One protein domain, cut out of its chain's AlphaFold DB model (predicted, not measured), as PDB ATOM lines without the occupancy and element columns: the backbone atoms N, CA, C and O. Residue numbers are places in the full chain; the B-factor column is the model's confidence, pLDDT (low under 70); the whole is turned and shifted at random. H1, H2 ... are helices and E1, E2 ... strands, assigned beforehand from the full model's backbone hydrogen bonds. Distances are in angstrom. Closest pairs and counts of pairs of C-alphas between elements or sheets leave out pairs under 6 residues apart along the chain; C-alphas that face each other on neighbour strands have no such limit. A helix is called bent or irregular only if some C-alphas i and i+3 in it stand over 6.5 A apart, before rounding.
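What this domain is: This is residues 41 to 167 of the 167 residues of an uncharacterized protein of Thermoanaerobacterium sp. RBIITD (UniProt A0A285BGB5). A long, nearly straight helix, H1, sticks out from a small compact head, with residues 41 to 72 standing free. In the head, a twisted sheet of four strands curls round helix H4, the last helix, while the short helices H2 and H3 lie between E4 and H4 along the chain. The printed part has 127 residues, with four named helices and four named strands in the order H1 E1 E2 E3 E4 H2 H3 H4; the class is mixed, helices and strands. The sheet, in the order E1 E2 E3 E4, is antiparallel throughout and is a meander, each strand the antiparallel neighbour of the one before. The whole is extended, with a radius of gyration of the C-alphas of 23.0 A and spans of 79 by 36 by 29 A, the free arm making the length.

Where its parts are: H1, residues 48 to 83, was assigned as one helix by its hydrogen bonds but is bent: C-alphas 55 and 58 are 6.6 A apart. Its arms are H1a, residues 48 to 55, beginning at C-alpha 48 (129.755, 84.553, 159.003), and H1b, residues 58 to 83, 36.7 A long, ending at C-alpha 83 (175.520, 58.083, 151.280). E1, residues 88 to 98, is 27.4 A long and bends by 60 degrees at residue 92. E2, residues 101 to 109, is 24.6 A long, and E3, residues 114 to 122, is 25.5 A long. E4 is residues 128 to 132, H2 residues 135 to 140 and H3 residues 142 to 145. H4, residues 148 to 164, is 24.0 A long and ends at C-alpha 164 (181.458, 66.955, 129.650).

How they stand to each other: H1a and H1b stand at a shallow tilt of 15 degrees, and H1b has a kink of 28 degrees near residue 65. E1 and E2 form a hairpin, with N 90 and O 107 at 2.9 A. E2 and E3 form another, with N 104 and O 119 at 2.8 A. E3 and E4 form a third, with N 132 and O 118 at 2.7 A. H4 is on the sheet; its closest C-alphas to E4 are those of Ser 152 and Val 131, 5.7 A apart. H1b touches H4 with residues 76 to 81 alone, at a steep tilt of 54 degrees, the same way; the closest C-alphas, of Ala 80 and Ile 151, are 5.5 A apart. H2 only grazes the sheet, with residues 137 to 138. H3 is close to but not clearly touching H1b, the closest C-alphas, of Leu 144 and His 83, being 7.8 A apart. Every O i to N i+4 pair is within hydrogen-bond range in H1a, H2 and H4, and 20 of 22 are in H1b; H3 is too short for such a pair.

The domain as a whole: The C-alphas of Asn 41 and Gln 166, the two farthest apart, are 82.0 A from each other. Without residues 41 to 72 the body spans 37 by 26 by 22 A. The printed part has no cut, and the links between named elements are tight. The mean pLDDT of the printed part is 82.5, with residues 41 to 55 and 164 to 167 under 70.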
ATOM      1  N   ASN A  41     114.930  75.090 166.976       45.41
ATOM      2  CA  ASN A  41     113.858  75.699 166.155       45.41
ATOM      3  C   ASN A  41     114.237  76.948 165.323       45.41
ATOM      4  O   ASN A  41     113.444  77.883 165.230       45.41
ATOM      5  N   LYS A  42     115.418  77.013 164.688       44.22
ATOM      6  CA  LYS A  42     115.702  78.081 163.701       44.22
ATOM      7  C   LYS A  42     116.377  77.549 162.433       44.22
ATOM      8  O   LYS A  42     117.235  76.677 162.552       44.22
ATOM      9  N   PRO A  43     116.024  78.076 161.240       44.44
ATOM     10  CA  PRO A  43     116.739  77.763 160.008       44.44
ATOM     11  C   PRO A  43     118.210  78.150 160.180       44.44
ATOM     12  O   PRO A  43     118.529  79.238 160.660       44.44
ATOM     13  N   LEU A  44     119.088  77.205 159.848       49.44
ATOM     14  CA  LEU A  44     120.517  77.240 160.128       49.44
ATOM     15  C   LEU A  44     121.225  78.247 159.203       49.44
ATOM     16  O   LEU A  44     121.849  77.873 158.216       49.44
ATOM     17  N   SER A  45     121.116  79.540 159.503       53.50
ATOM     18  CA  SER A  45     122.038  80.547 158.976       53.50
ATOM     19  C   SER A  45     123.373  80.377 159.703       53.50
ATOM     20  O   SER A  45     123.484  80.747 160.876       53.50
ATOM     21  N   LEU A  46     124.359  79.759 159.046       53.38
ATOM     22  CA  LEU A  46     125.707  79.632 159.597       53.38
ATOM     23  C   LEU A  46     126.257  81.056 159.842       53.38
ATOM     24  O   LEU A  46     126.253  81.851 158.901       53.38
ATOM     25  N   PRO A  47     126.693  81.409 161.064       60.84
ATOM     26  CA  PRO A  47     127.286  82.716 161.337       60.84
ATOM     27  C   PRO A  47     128.487  82.955 160.415       60.84
ATOM     28  O   PRO A  47     129.292  82.042 160.214       60.84
ATOM     29  N   GLU A  48     128.638  84.172 159.888       57.38
ATOM     30  CA  GLU A  48     129.755  84.553 159.003       57.38
ATOM     31  C   GLU A  48     131.128  84.228 159.621       57.38
ATOM     32  O   GLU A  48     132.062  83.845 158.919       57.38
ATOM     33  N   GLU A  49     131.226  84.263 160.952       56.44
ATOM     34  CA  GLU A  49     132.423  83.895 161.711       56.44
ATOM     35  C   GLU A  49     132.810  82.409 161.570       56.44
ATOM     36  O   GLU A  49     133.997  82.083 161.497       56.44
ATOM     37  N   ILE A  50     131.832  81.498 161.469       59.97
ATOM     38  CA  ILE A  50     132.085  80.060 161.272       59.97
ATOM     39  C   ILE A  50     132.543  79.800 159.830       59.97
ATOM     40  O   ILE A  50     133.474  79.026 159.608       59.97
ATOM     41  N   MET A  51     131.944  80.492 158.854       56.59
ATOM     42  CA  MET A  51     132.365  80.434 157.445       56.59
ATOM     43  C   MET A  51     133.815  80.916 157.275       56.59
ATOM     44  O   MET A  51     134.612  80.253 156.609       56.59
ATOM     45  N   LEU A  52     134.184  82.020 157.933       59.47
ATOM     46  CA  LEU A  52     135.537  82.578 157.897       59.47
ATOM     47  C   LEU A  52     136.567  81.637 158.551       59.47
ATOM     48  O   LEU A  52     137.642  81.407 157.994       59.47
ATOM     49  N   GLY A  53     136.222  81.028 159.692       60.16
ATOM     50  CA  GLY A  53     137.073  80.046 160.374       60.16
ATOM     51  C   GLY A  53     137.359  78.796 159.530       60.16
ATOM     52  O   GLY A  53     138.498  78.329 159.487       60.16
ATOM     53  N   ILE A  54     136.360  78.297 158.791       64.31
ATOM     54  CA  ILE A  54     136.513  77.148 157.881       64.31
ATOM     55  C   ILE A  54     137.407  77.497 156.677       64.31
ATOM     56  O   ILE A  54     138.163  76.643 156.217       64.31
ATOM     57  N   MET A  55     137.376  78.740 156.187       65.12
ATOM     58  CA  MET A  55     138.225  79.181 155.070       65.12
ATOM     59  C   MET A  55     139.685  79.432 155.476       65.12
ATOM     60  O   MET A  55     140.593  79.200 154.677       65.12
ATOM     61  N   ILE A  56     139.929  79.885 156.710       71.62
ATOM     62  CA  ILE A  56     141.276  80.228 157.199       71.62
ATOM     63  C   ILE A  56     142.021  78.997 157.743       71.62
ATOM     64  O   ILE A  56     143.243  78.907 157.599       71.62
ATOM     65  N   ALA A  57     141.318  78.016 158.320       72.19
ATOM     66  CA  ALA A  57     141.940  76.823 158.902       72.19
ATOM     67  C   ALA A  57     142.855  76.037 157.929       72.19
ATOM     68  O   ALA A  57     143.965  75.683 158.336       72.19
ATOM     69  N   PRO A  58     142.493  75.815 156.647       74.12
ATOM     70  CA  PRO A  58     143.384  75.185 155.672       74.12
ATOM     71  C   PRO A  58     144.652  76.001 155.402       74.12
ATOM     72  O   PRO A  58     145.720  75.422 155.223       74.12
ATOM     73  N   ILE A  59     144.557  77.335 155.403       77.75
ATOM     74  CA  ILE A  59     145.690  78.240 155.153       77.75
ATOM     75  C   ILE A  59     146.674  78.179 156.323       77.75
ATOM     76  O   ILE A  59     147.874  78.011 156.109       77.75
ATOM     77  N   ILE A  60     146.174  78.250 157.559       76.69
ATOM     78  CA  ILE A  60     147.004  78.117 158.763       76.69
ATOM     79  C   ILE A  60     147.657  76.733 158.806       76.69
ATOM     80  O   ILE A  60     148.855  76.629 159.071       76.69
ATOM     81  N   LEU A  61     146.910  75.672 158.483       77.69
ATOM     82  CA  LEU A  61     147.463  74.322 158.395       77.69
ATOM     83  C   LEU A  61     148.589  74.244 157.354       77.69
ATOM     84  O   LEU A  61     149.634  73.660 157.627       77.69
ATOM     85  N   LEU A  62     148.419  74.871 156.190       75.69
ATOM     86  CA  LEU A  62     149.434  74.894 155.139       75.69
ATOM     87  C   LEU A  62     150.700  75.647 155.586       75.69
ATOM     88  O   LEU A  62     151.808  75.147 155.396       75.69
ATOM     89  N   ILE A  63     150.541  76.793 156.258       79.56
ATOM     90  CA  ILE A  63     151.650  77.569 156.840       79.56
ATOM     91  C   ILE A  63     152.407  76.753 157.897       79.56
ATOM     92  O   ILE A  63     153.631  76.839 157.966       79.56
ATOM     93  N   LEU A  64     151.712  75.934 158.690       78.44
ATOM     94  CA  LEU A  64     152.334  75.061 159.691       78.44
ATOM     95  C   LEU A  64     153.047  73.852 159.055       78.44
ATOM     96  O   LEU A  64     154.112  73.434 159.509       78.44
ATOM     97  N   LEU A  65     152.511  73.297 157.968       79.56
ATOM     98  CA  LEU A  65     153.109  72.137 157.301       79.56
ATOM     99  C   LEU A  65     154.338  72.493 156.449       79.56
ATOM    100  O   LEU A  65     155.252  71.673 156.337       79.56
ATOM    101  N   LEU A  66     154.400  73.704 155.883       80.44
ATOM    102  CA  LEU A  66     155.502  74.147 155.018       80.44
ATOM    103  C   LEU A  66     156.895  74.044 155.686       80.44
ATOM    104  O   LEU A  66     157.788  73.440 155.088       80.44
ATOM    105  N   PRO A  67     157.116  74.541 156.923       84.81
ATOM    106  CA  PRO A  67     158.389  74.380 157.626       84.81
ATOM    107  C   PRO A  67     158.758  72.918 157.881       84.81
ATOM    108  O   PRO A  67     159.922  72.543 157.748       84.81
ATOM    109  N   VAL A  68     157.777  72.081 158.233       79.81
ATOM    110  CA  VAL A  68     158.008  70.655 158.504       79.81
ATOM    111  C   VAL A  68     158.443  69.941 157.228       79.81
ATOM    112  O   VAL A  68     159.453  69.235 157.238       79.81
ATOM    113  N   ALA A  69     157.740  70.179 156.117       82.62
ATOM    114  CA  ALA A  69     158.108  69.647 154.810       82.62
ATOM    115  C   ALA A  69     159.530  70.075 154.414       82.62
ATOM    116  O   ALA A  69     160.338  69.234 154.020       82.62
ATOM    117  N   TYR A  70     159.873  71.350 154.622       84.75
ATOM    118  CA  TYR A  70     161.203  71.885 154.339       84.75
ATOM    119  C   TYR A  70     162.316  71.233 155.178       84.75
ATOM    120  O   TYR A  70     163.386  70.908 154.658       84.75
ATOM    121  N   ILE A  71     162.082  71.014 156.478       86.69
ATOM    122  CA  ILE A  71     163.051  70.349 157.364       86.69
ATOM    123  C   ILE A  71     163.260  68.894 156.932       86.69
ATOM    124  O   ILE A  71     164.406  68.437 156.864       86.69
ATOM    125  N   ILE A  72     162.176  68.180 156.615       85.12
ATOM    126  CA  ILE A  72     162.237  66.793 156.143       85.12
ATOM    127  C   ILE A  72     163.016  66.721 154.828       85.12
ATOM    128  O   ILE A  72     163.943  65.920 154.715       85.12
ATOM    129  N   GLU A  73     162.703  67.588 153.866       87.00
ATOM    130  CA  GLU A  73     163.411  67.670 152.588       87.00
ATOM    131  C   GLU A  73     164.913  67.921 152.786       87.00
ATOM    132  O   GLU A  73     165.748  67.186 152.246       87.00
ATOM    133  N   LYS A  74     165.286  68.901 153.619       88.44
ATOM    134  CA  LYS A  74     166.696  69.164 153.940       88.44
ATOM    135  C   LYS A  74     167.386  67.954 154.559       88.44
ATOM    136  O   LYS A  74     168.521  67.650 154.189       88.44
ATOM    137  N   HIS A  75     166.724  67.276 155.493       87.19
ATOM    138  CA  HIS A  75     167.281  66.095 156.142       87.19
ATOM    139  C   HIS A  75     167.520  64.968 155.135       87.19
ATOM    140  O   HIS A  75     168.618  64.415 155.077       87.19
ATOM    141  N   VAL A  76     166.524  64.673 154.299       89.50
ATOM    142  CA  VAL A  76     166.607  63.639 153.265       89.50
ATOM    143  C   VAL A  76     167.738  63.939 152.276       89.50
ATOM    144  O   VAL A  76     168.548  63.056 151.987       89.50
ATOM    145  N   LYS A  77     167.856  65.189 151.810       91.88
ATOM    146  CA  LYS A  77     168.936  65.612 150.908       91.88
ATOM    147  C   LYS A  77     170.318  65.437 151.543       91.88
ATOM    148  O   LYS A  77     171.231  64.930 150.897       91.88
ATOM    149  N   LEU A  78     170.467  65.816 152.810       91.75
ATOM    150  CA  LEU A  78     171.729  65.691 153.543       91.75
ATOM    151  C   LEU A  78     172.118  64.223 153.760       91.75
ATOM    152  O   LEU A  78     173.290  63.867 153.641       91.75
ATOM    153  N   MET A  79     171.146  63.354 154.044       89.75
ATOM    154  CA  MET A  79     171.389  61.915 154.165       89.75
ATOM    155  C   MET A  79     171.771  61.294 152.819       89.75
ATOM    156  O   MET A  79     172.726  60.522 152.765       89.75
ATOM    157  N   ALA A  80     171.104  61.680 151.726       91.00
ATOM    158  CA  ALA A  80     171.488  61.257 150.381       91.00
ATOM    159  C   ALA A  80     172.946  61.632 150.068       91.00
ATOM    160  O   ALA A  80     173.721  60.758 149.688       91.00
ATOM    161  N   GLN A  81     173.336  62.885 150.331       92.25
ATOM    162  CA  GLN A  81     174.709  63.365 150.135       92.25
ATOM    163  C   GLN A  81     175.738  62.561 150.932       92.25
ATOM    164  O   GLN A  81     176.762  62.181 150.376       92.25
ATOM    165  N   LYS A  82     175.454  62.250 152.201       90.62
ATOM    166  CA  LYS A  82     176.331  61.405 153.029       90.62
ATOM    167  C   LYS A  82     176.496  59.993 152.468       90.62
ATOM    168  O   LYS A  82     177.558  59.399 152.591       90.62
ATOM    169  N   HIS A  83     175.449  59.421 151.877       88.75
ATOM    170  CA  HIS A  83     175.520  58.083 151.280       88.75
ATOM    171  C   HIS A  83     176.266  58.058 149.940       88.75
ATOM    172  O   HIS A  83     176.822  57.025 149.556       88.75
ATOM    173  N   THR A  84     176.295  59.189 149.245       90.12
ATOM    174  CA  THR A  84     177.016  59.385 147.983       90.12
ATOM    175  C   THR A  84     178.328  60.151 148.173       90.12
ATOM    176  O   THR A  84     178.879  60.667 147.204       90.12
ATOM    177  N   GLU A  85     178.821  60.284 149.404       89.00
ATOM    178  CA  GLU A  85     180.091  60.955 149.666       89.00
ATOM    179  C   GLU A  85     181.230  60.168 149.003       89.00
ATOM    180  O   GLU A  85     181.232  58.934 149.020       89.00
ATOM    181  N   ASN A  86     182.160  60.881 148.359       87.31
ATOM    182  CA  ASN A  86     183.270  60.302 147.589       87.31
ATOM    183  C   ASN A  86     182.840  59.305 146.499       87.31
ATOM    184  O   ASN A  86     183.608  58.425 146.114       87.31
ATOM    185  N   MET A  87     181.605  59.427 146.010       89.56
ATOM    186  CA  MET A  87     181.078  58.542 144.986       89.56
ATOM    187  C   MET A  87     181.876  58.669 143.687       89.56
ATOM    188  O   MET A  87     182.039  59.755 143.138       89.56
ATOM    189  N   GLN A  88     182.309  57.526 143.174       90.31
ATOM    190  CA  GLN A  88     182.923  57.377 141.866       90.31
ATOM    191  C   GLN A  88     181.950  56.662 140.936       90.31
ATOM    192  O   GLN A  88     181.279  55.701 141.327       90.31
ATOM    193  N   ILE A  89     181.881  57.138 139.696       90.31
ATOM    194  CA  ILE A  89     181.059  56.542 138.650       90.31
ATOM    195  C   ILE A  89     181.977  56.099 137.522       90.31
ATOM    196  O   ILE A  89     182.695  56.904 136.933       90.31
ATOM    197  N   SER A  90     181.919  54.815 137.195       90.75
ATOM    198  CA  SER A  90     182.625  54.244 136.052       90.75
ATOM    199  C   SER A  90     181.610  53.836 134.994       90.75
ATOM    200  O   SER A  90     180.719  53.030 135.258       90.75
ATOM    201  N   ILE A  91     181.715  54.394 133.789       89.56
ATOM    202  CA  ILE A  91     180.866  53.995 132.660       89.56
ATOM    203  C   ILE A  91     181.448  52.707 132.075       89.56
ATOM    204  O   ILE A  91     182.564  52.705 131.567       89.56
ATOM    205  N   ILE A  92     180.691  51.612 132.150       91.31
ATOM    206  CA  ILE A  92     181.104  50.297 131.646       91.31
ATOM    207  C   ILE A  92     180.835  50.210 130.145       91.31
ATOM    208  O   ILE A  92     181.686  49.800 129.362       91.31
ATOM    209  N   LYS A  93     179.608  50.552 129.742       92.12
ATOM    210  CA  LYS A  93     179.181  50.499 128.344       92.12
ATOM    211  C   LYS A  93     178.067  51.493 128.078       92.12
ATOM    212  O   LYS A  93     177.265  51.812 128.955       92.12
ATOM    213  N   ILE A  94     177.977  51.916 126.829       89.75
ATOM    214  CA  ILE A  94     176.932  52.805 126.340       89.75
ATOM    215  C   ILE A  94     176.122  52.031 125.308       89.75
ATOM    216  O   ILE A  94     176.680  51.407 124.410       89.75
ATOM    217  N   THR A  95     174.801  52.040 125.454       90.31
ATOM    218  CA  THR A  95     173.875  51.406 124.511       90.31
ATOM    219  C   THR A  95     172.835  52.413 124.055       90.31
ATOM    220  O   THR A  95     172.320  53.169 124.877       90.31
ATOM    221  N   GLU A  96     172.476  52.389 122.778       89.88
ATOM    222  CA  GLU A  96     171.442  53.254 122.202       89.88
ATOM    223  C   GLU A  96     170.260  52.390 121.743       89.88
ATOM    224  O   GLU A  96     170.175  52.026 120.575       89.88
ATOM    225  N   PRO A  97     169.367  51.984 122.665       83.75
ATOM    226  CA  PRO A  97     168.282  51.060 122.340       83.75
ATOM    227  C   PRO A  97     167.164  51.696 121.504       83.75
ATOM    228  O   PRO A  97     166.301  50.979 121.010       83.75
ATOM    229  N   SER A  98     167.131  53.026 121.376       82.38
ATOM    230  CA  SER A  98     166.153  53.730 120.546       82.38
ATOM    231  C   SER A  98     166.751  54.989 119.929       82.38
ATOM    232  O   SER A  98     167.792  55.484 120.365       82.38
ATOM    233  N   THR A  99     166.040  55.549 118.956       81.56
ATOM    234  CA  THR A  99     166.352  56.834 118.319       81.56
ATOM    235  C   THR A  99     166.299  58.024 119.273       81.56
ATOM    236  O   THR A  99     166.851  59.064 118.943       81.56
ATOM    237  N   TRP A 100     165.689  57.894 120.456       85.06
ATOM    238  CA  TRP A 100     165.504  59.008 121.397       85.06
ATOM    239  C   TRP A 100     166.157  58.785 122.757       85.06
ATOM    240  O   TRP A 100     166.007  59.624 123.643       85.06
ATOM    241  N   SER A 101     166.863  57.669 122.964       86.31
ATOM    242  CA  SER A 101     167.427  57.342 124.274       86.31
ATOM    243  C   SER A 101     168.836  56.778 124.204       86.31
ATOM    244  O   SER A 101     169.104  55.843 123.448       86.31
ATOM    245  N   LYS A 102     169.676  57.247 125.121       89.44
ATOM    246  CA  LYS A 102     171.009  56.717 125.388       89.44
ATOM    247  C   LYS A 102     171.028  56.112 126.782       89.44
ATOM    248  O   LYS A 102     170.558  56.726 127.735       89.44
ATOM    249  N   VAL A 103     171.522  54.888 126.902       91.62
ATOM    250  CA  VAL A 103     171.588  54.163 128.171       91.62
ATOM    251  C   VAL A 103     173.043  53.919 128.528       91.62
ATOM    252  O   VAL A 103     173.745  53.180 127.838       91.62
ATOM    253  N   TYR A 104     173.472  54.517 129.630       90.62
ATOM    254  CA  TYR A 104     174.787  54.326 130.219       90.62
ATOM    255  C   TYR A 104     174.686  53.217 131.257       90.62
ATOM    256  O   TYR A 104     173.957  53.341 132.240       90.62
ATOM    257  N   HIS A 105     175.394  52.117 131.039       92.88
ATOM    258  CA  HIS A 105     175.568  51.087 132.055       92.88
ATOM    259  C   HIS A 105     176.807  51.471 132.844       92.88
ATOM    260  O   HIS A 105     177.888  51.628 132.276       92.88
ATOM    261  N   CYS A 106     176.621  51.674 134.136       92.50
ATOM    262  CA  CYS A 106     177.608  52.237 135.032       92.50
ATOM    263  C   CYS A 106     177.844  51.309 136.216       92.50
ATOM    264  O   CYS A 106     176.977  50.518 136.573       92.50
ATOM    265  N   HIS A 107     179.008  51.448 136.826       94.56
ATOM    266  CA  HIS A 107     179.299  50.951 138.155       94.56
ATOM    267  C   HIS A 107     179.442  52.159 139.080       94.56
ATOM    268  O   HIS A 107     180.184  53.093 138.762       94.56
ATOM    269  N   ILE A 108     178.702  52.171 140.185       92.31
ATOM    270  CA  ILE A 108     178.798  53.204 141.217       92.31
ATOM    271  C   ILE A 108     179.491  52.601 142.421       92.31
ATOM    272  O   ILE A 108     179.050  51.572 142.937       92.31
ATOM    273  N   LYS A 109     180.517  53.308 142.895       92.25
ATOM    274  CA  LYS A 109     181.249  52.953 144.101       92.25
ATOM    275  C   LYS A 109     181.370  54.149 145.041       92.25
ATOM    276  O   LYS A 109     181.896  55.191 144.671       92.25
ATOM    277  N   SER A 110     180.893  53.985 146.263       88.44
ATOM    278  CA  SER A 110     181.073  54.867 147.415       88.44
ATOM    279  C   SER A 110     181.252  54.009 148.669       88.44
ATOM    280  O   SER A 110     181.121  52.785 148.627       88.44
ATOM    281  N   ASP A 111     181.463  54.645 149.818       86.38
ATOM    282  CA  ASP A 111     181.556  53.949 151.108       86.38
ATOM    283  C   ASP A 111     180.284  53.159 151.478       86.38
ATOM    284  O   ASP A 111     180.309  52.284 152.348       86.38
ATOM    285  N   LYS A 112     179.140  53.503 150.869       87.31
ATOM    286  CA  LYS A 112     177.821  52.921 151.177       87.31
ATOM    287  C   LYS A 112     177.140  52.263 149.985       87.31
ATOM    288  O   LYS A 112     176.196  51.503 150.192       87.31
ATOM    289  N   ILE A 113     177.577  52.558 148.767       87.88
ATOM    290  CA  ILE A 113     176.956  52.093 147.532       87.88
ATOM    291  C   ILE A 113     178.039  51.424 146.699       87.88
ATOM    292  O   ILE A 113     178.951  52.089 146.238       87.88
ATOM    293  N   ASP A 114     177.917  50.123 146.484       92.12
ATOM    294  CA  ASP A 114     178.730  49.376 145.524       92.12
ATOM    295  C   ASP A 114     177.758  48.544 144.687       92.12
ATOM    296  O   ASP A 114     177.133  47.601 145.192       92.12
ATOM    297  N   THR A 115     177.474  49.014 143.472       94.12
ATOM    298  CA  THR A 115     176.502  48.377 142.580       94.12
ATOM    299  C   THR A 115     176.613  48.875 141.153       94.12
ATOM    300  O   THR A 115     176.892  50.044 140.882       94.12
ATOM    301  N   ASP A 116     176.232  47.999 140.231       94.69
ATOM    302  CA  ASP A 116     175.931  48.398 138.867       94.69
ATOM    303  C   ASP A 116     174.648  49.233 138.808       94.69
ATOM    304  O   ASP A 116     173.765  49.125 139.666       94.69
ATOM    305  N   CYS A 117     174.534  50.057 137.776       93.00
ATOM    306  CA  CYS A 117     173.408  50.928 137.493       93.00
ATOM    307  C   CYS A 117     173.192  51.091 135.988       93.00
ATOM    308  O   CYS A 117     174.075  50.847 135.164       93.00
ATOM    309  N   LYS A 118     171.988  51.529 135.620       93.62
ATOM    310  CA  LYS A 118     171.664  51.977 134.264       93.62
ATOM    311  C   LYS A 118     171.106  53.385 134.326       93.62
ATOM    312  O   LYS A 118     170.104  53.612 134.993       93.62
ATOM    313  N   ILE A 119     171.717  54.312 133.611       92.00
ATOM    314  CA  ILE A 119     171.262  55.696 133.522       92.00
ATOM    315  C   ILE A 119     170.683  55.892 132.134       92.00
ATOM    316  O   ILE A 119     171.360  55.664 131.134       92.00
ATOM    317  N   ILE A 120     169.414  56.273 132.082       91.00
ATOM    318  CA  ILE A 120     168.700  56.537 130.837       91.00
ATOM    319  C   ILE A 120     168.686  58.044 130.622       91.00
ATOM    320  O   ILE A 120     168.153  58.780 131.451       91.00
ATOM    321  N   CYS A 121     169.227  58.482 129.493       89.00
ATOM    322  CA  CYS A 121     169.229  59.866 129.034       89.00
ATOM    323  C   CYS A 121     168.431  59.982 127.735       89.00
ATOM    324  O   CYS A 121     168.329  59.012 126.973       89.00
ATOM    325  N   TYR A 122     167.894  61.168 127.461       86.81
ATOM    326  CA  TYR A 122     167.414  61.480 126.116       86.81
ATOM    327  C   TYR A 122     168.605  61.568 125.154       86.81
ATOM    328  O   TYR A 122     169.670  62.058 125.522       86.81
ATOM    329  N   LYS A 123     168.448  61.048 123.935       80.19
ATOM    330  CA  LYS A 123     169.488  61.141 122.905       80.19
ATOM    331  C   LYS A 123     169.723  62.617 122.564       80.19
ATOM    332  O   LYS A 123     168.784  63.407 122.598       80.19
ATOM    333  N   ASP A 124     170.985  62.975 122.333       75.31
ATOM    334  CA  ASP A 124     171.431  64.340 122.008       75.31
ATOM    335  C   ASP A 124     171.110  65.399 123.079       75.31
ATOM    336  O   ASP A 124     171.218  66.602 122.855       75.31
ATOM    337  N   SER A 125     170.760  64.950 124.287       73.31
ATOM    338  CA  SER A 125     170.478  65.792 125.439       73.31
ATOM    339  C   SER A 125     171.215  65.277 126.669       73.31
ATOM    340  O   SER A 125     171.350  64.077 126.898       73.31
ATOM    341  N   GLN A 126     171.656  66.200 127.520       72.19
ATOM    342  CA  GLN A 126     172.230  65.871 128.827       72.19
ATOM    343  C   GLN A 126     171.144  65.647 129.897       72.19
ATOM    344  O   GLN A 126     171.441  65.547 131.089       72.19
ATOM    345  N   ILE A 127     169.867  65.599 129.500       81.62
ATOM    346  CA  ILE A 127     168.743  65.380 130.409       81.62
ATOM    347  C   ILE A 127     168.649  63.895 130.761       81.62
ATOM    348  O   ILE A 127     168.432  63.028 129.909       81.62
ATOM    349  N   ILE A 128     168.763  63.624 132.058       84.38
ATOM    350  CA  ILE A 128     168.642  62.288 132.633       84.38
ATOM    351  C   ILE A 128     167.174  62.022 132.923       84.38
ATOM    352  O   ILE A 128     166.526  62.761 133.660       84.38
ATOM    353  N   LYS A 129     166.658  60.943 132.341       86.56
ATOM    354  CA  LYS A 129     165.283  60.487 132.528       86.56
ATOM    355  C   LYS A 129     165.141  59.654 133.798       86.56
ATOM    356  O   LYS A 129     164.159  59.799 134.518       86.56
ATOM    357  N   SER A 130     166.087  58.750 134.056       89.25
ATOM    358  CA  SER A 130     166.030  57.866 135.227       89.25
ATOM    359  C   SER A 130     167.358  57.173 135.512       89.25
ATOM    360  O   SER A 130     168.062  56.794 134.573       89.25
ATOM    361  N   VAL A 131     167.620  56.888 136.788       91.38
ATOM    362  CA  VAL A 131     168.711  56.018 137.250       91.38
ATOM    363  C   VAL A 131     168.118  54.708 137.772       91.38
ATOM    364  O   VAL A 131     167.263  54.695 138.645       91.38
ATOM    365  N   ILE A 132     168.549  53.569 137.244       92.56
ATOM    366  CA  ILE A 132     167.975  52.262 137.565       92.56
ATOM    367  C   ILE A 132     169.027  51.402 138.247       92.56
ATOM    368  O   ILE A 132     170.029  51.026 137.639       92.56
ATOM    369  N   PHE A 133     168.748  51.033 139.495       93.00
ATOM    370  CA  PHE A 133     169.526  50.054 140.247       93.00
ATOM    371  C   PHE A 133     168.980  48.624 140.061       93.00
ATOM    372  O   PHE A 133     167.762  48.443 139.900       93.00
ATOM    373  N   PRO A 134     169.841  47.591 140.140       94.06
ATOM    374  CA  PRO A 134     169.449  46.189 140.140       94.06
ATOM    375  C   PRO A 134     168.359  45.898 141.173       94.06
ATOM    376  O   PRO A 134     168.340  46.453 142.274       94.06
ATOM    377  N   LYS A 135     167.424  45.011 140.822       93.88
ATOM    378  CA  LYS A 135     166.291  44.656 141.692       93.88
ATOM    379  C   LYS A 135     166.766  44.115 143.041       93.88
ATOM    380  O   LYS A 135     166.225  44.514 144.069       93.88
ATOM    381  N   ASP A 136     167.783  43.263 143.033       93.94
ATOM    382  CA  ASP A 136     168.292  42.625 144.248       93.94
ATOM    383  C   ASP A 136     168.998  43.628 145.154       93.94
ATOM    384  O   ASP A 136     168.787  43.625 146.366       93.94
ATOM    385  N   TRP A 137     169.724  44.580 144.564       93.19
ATOM    386  CA  TRP A 137     170.319  45.671 145.320       93.19
ATOM    387  C   TRP A 137     169.255  46.568 145.960       93.19
ATOM    388  O   TRP A 137     169.359  46.876 147.146       93.19
ATOM    389  N   ARG A 138     168.187  46.924 145.229       92.19
ATOM    390  CA  ARG A 138     167.069  47.717 145.779       92.19
ATOM    391  C   ARG A 138     166.370  47.015 146.940       92.19
ATOM    392  O   ARG A 138     165.996  47.665 147.908       92.19
ATOM    393  N   LYS A 139     166.207  45.691 146.858       93.50
ATOM    394  CA  LYS A 139     165.632  44.883 147.943       93.50
ATOM    395  C   LYS A 139     166.551  44.813 149.160       93.50
ATOM    396  O   LYS A 139     166.078  44.950 150.280       93.50
ATOM    397  N   LYS A 140     167.854  44.622 148.946       92.88
ATOM    398  CA  LYS A 140     168.845  44.547 150.026       92.88
ATOM    399  C   LYS A 140     169.050  45.898 150.724       92.88
ATOM    400  O   LYS A 140     169.314  45.929 151.918       92.88
ATOM    401  N   ASN A 141     168.905  47.001 149.990       91.94
ATOM    402  CA  ASN A 141     169.199  48.356 150.457       91.94
ATOM    403  C   ASN A 141     167.948  49.247 150.505       91.94
ATOM    404  O   ASN A 141     168.014  50.428 150.165       91.94
ATOM    405  N   GLN A 142     166.802  48.700 150.929       90.38
ATOM    406  CA  GLN A 142     165.532  49.442 150.994       90.38
ATOM    407  C   GLN A 142     165.638  50.749 151.790       90.38
ATOM    408  O   GLN A 142     165.104  51.765 151.356       90.38
ATOM    409  N   GLU A 143     166.369  50.745 152.908       87.75
ATOM    410  CA  GLU A 143     166.575  51.938 153.740       87.75
ATOM    411  C   GLU A 143     167.265  53.074 152.984       87.75
ATOM    412  O   GLU A 143     166.849  54.225 153.075       87.75
ATOM    413  N   LEU A 144     168.277  52.753 152.182       86.75
ATOM    414  CA  LEU A 144     168.987  53.737 151.370       86.75
ATOM    415  C   LEU A 144     168.160  54.139 150.138       86.75
ATOM    416  O   LEU A 144     168.185  55.294 149.718       86.75
ATOM    417  N   TYR A 145     167.349  53.218 149.608       86.56
ATOM    418  CA  TYR A 145     166.434  53.486 148.499       86.56
ATOM    419  C   TYR A 145     165.307  54.472 148.861       86.56
ATOM    420  O   TYR A 145     164.754  55.101 147.962       86.56
ATOM    421  N   LYS A 146     165.015  54.708 150.151       88.00
ATOM    422  CA  LYS A 146     164.124  55.805 150.592       88.00
ATOM    423  C   LYS A 146     164.599  57.176 150.106       88.00
ATOM    424  O   LYS A 146     163.789  58.068 149.880       88.00
ATOM    425  N   TYR A 147     165.905  57.331 149.900       90.56
ATOM    426  CA  TYR A 147     166.534  58.563 149.430       90.56
ATOM    427  C   TYR A 147     166.789  58.563 147.913       90.56
ATOM    428  O   TYR A 147     167.518  59.420 147.410       90.56
ATOM    429  N   TYR A 148     166.194  57.616 147.175       89.94
ATOM    430  CA  TYR A 148     166.452  57.374 145.753       89.94
ATOM    431  C   TYR A 148     166.365  58.634 144.891       89.94
ATOM    432  O   TYR A 148     167.230  58.826 144.045       89.94
ATOM    433  N   TYR A 149     165.367  59.494 145.104       89.88
ATOM    434  CA  TYR A 149     165.188  60.701 144.294       89.88
ATOM    435  C   TYR A 149     166.431  61.604 144.327       89.88
ATOM    436  O   TYR A 149     166.983  61.946 143.284       89.88
ATOM    437  N   TYR A 150     166.936  61.907 145.525       92.69
ATOM    438  CA  TYR A 150     168.117  62.757 145.695       92.69
ATOM    439  C   TYR A 150     169.411  62.032 145.317       92.69
ATOM    440  O   TYR A 150     170.300  62.642 144.736       92.69
ATOM    441  N   ILE A 151     169.515  60.725 145.583       90.81
ATOM    442  CA  ILE A 151     170.660  59.918 145.131       90.81
ATOM    443  C   ILE A 151     170.731  59.906 143.596       90.81
ATOM    444  O   ILE A 151     171.801  60.094 143.026       90.81
ATOM    445  N   SER A 152     169.590  59.736 142.922       90.81
ATOM    446  CA  SER A 152     169.473  59.772 141.462       90.81
ATOM    447  C   SER A 152     169.863  61.138 140.897       90.81
ATOM    448  O   SER A 152     170.519  61.187 139.860       90.81
ATOM    449  N   ASP A 153     169.480  62.230 141.562       91.38
ATOM    450  CA  ASP A 153     169.871  63.588 141.166       91.38
ATOM    451  C   ASP A 153     171.388  63.805 141.297       91.38
ATOM    452  O   ASP A 153     172.037  64.276 140.364       91.38
ATOM    453  N   ILE A 154     171.989  63.369 142.412       90.75
ATOM    454  CA  ILE A 154     173.441  63.458 142.635       90.75
ATOM    455  C   ILE A 154     174.206  62.644 141.585       90.75
ATOM    456  O   ILE A 154     175.099  63.180 140.930       90.75
ATOM    457  N   ILE A 155     173.823  61.380 141.369       89.62
ATOM    458  CA  ILE A 155     174.396  60.523 140.317       89.62
ATOM    459  C   ILE A 155     174.276  61.201 138.962       89.62
ATOM    460  O   ILE A 155     175.219  61.194 138.173       89.62
ATOM    461  N   GLY A 156     173.120  61.800 138.690       88.25
ATOM    462  CA  GLY A 156     172.893  62.445 137.419       88.25
ATOM    463  C   GLY A 156     173.786  63.659 137.181       88.25
ATOM    464  O   GLY A 156     174.315  63.833 136.082       88.25
ATOM    465  N   ASN A 157     174.014  64.463 138.215       88.69
ATOM    466  CA  ASN A 157     174.932  65.593 138.146       88.69
ATOM    467  C   ASN A 157     176.387  65.142 137.959       88.69
ATOM    468  O   ASN A 157     177.103  65.745 137.160       88.69
ATOM    469  N   GLU A 158     176.813  64.060 138.613       87.06
ATOM    470  CA  GLU A 158     178.155  63.495 138.411       87.06
ATOM    471  C   GLU A 158     178.342  62.931 136.996       87.06
ATOM    472  O   GLU A 158     179.343  63.215 136.340       87.06
ATOM    473  N   VAL A 159     177.349  62.227 136.449       84.12
ATOM    474  CA  VAL A 159     177.430  61.705 135.073       84.12
ATOM    475  C   VAL A 159     177.494  62.818 134.033       84.12
ATOM    476  O   VAL A 159     178.264  62.704 133.081       84.12
ATOM    477  N   LYS A 160     176.753  63.917 134.219       84.06
ATOM    478  CA  LYS A 160     176.879  65.097 133.347       84.06
ATOM    479  C   LYS A 160     178.311  65.635 133.332       84.06
ATOM    480  O   LYS A 160     178.828  65.914 132.255       84.06
ATOM    481  N   LYS A 161     178.964  65.731 134.498       82.06
ATOM    482  CA  LYS A 161     180.370  66.159 134.593       82.06
ATOM    483  C   LYS A 161     181.303  65.192 133.867       82.06
ATOM    484  O   LYS A 161     182.136  65.643 133.090       82.06
ATOM    485  N   CYS A 162     181.136  63.881 134.067       72.94
ATOM    486  CA  CYS A 162     181.950  62.872 133.386       72.94
ATOM    487  C   CYS A 162     181.815  62.955 131.859       72.94
ATOM    488  O   CYS A 162     182.821  62.899 131.158       72.94
ATOM    489  N   ILE A 163     180.592  63.127 131.344       73.62
ATOM    490  CA  ILE A 163     180.343  63.268 129.903       73.62
ATOM    491  C   ILE A 163     181.011  64.540 129.362       73.62
ATOM    492  O   ILE A 163     181.708  64.465 128.357       73.62
ATOM    493  N   LEU A 164     180.846  65.679 130.044       63.19
ATOM    494  CA  LEU A 164     181.458  66.955 129.650       63.19
ATOM    495  C   LEU A 164     182.991  66.935 129.708       63.19
ATOM    496  O   LEU A 164     183.637  67.637 128.947       63.19
ATOM    497  N   SER A 165     183.586  66.146 130.605       61.62
ATOM    498  CA  SER A 165     185.049  66.018 130.694       61.62
ATOM    499  C   SER A 165     185.668  65.143 129.596       61.62
ATOM    500  O   SER A 165     186.888  65.106 129.468       61.62
ATOM    501  N   GLN A 166     184.845  64.405 128.845       56.66
ATOM    502  CA  GLN A 166     185.277  63.511 127.763       56.66
ATOM    503  C   GLN A 166     185.034  64.096 126.359       56.66
ATOM    504  O   GLN A 166     185.447  63.475 125.381       56.66
ATOM    505  N   SER A 167     184.349  65.242 126.263       50.56
ATOM    506  CA  SER A 167     184.077  65.995 125.027       50.56
ATOM    507  C   SER A 167     185.039  67.159 124.858       50.56
ATOM    508  O   SER A 167     185.508  67.359 123.721       50.56
TER     509      SER A 167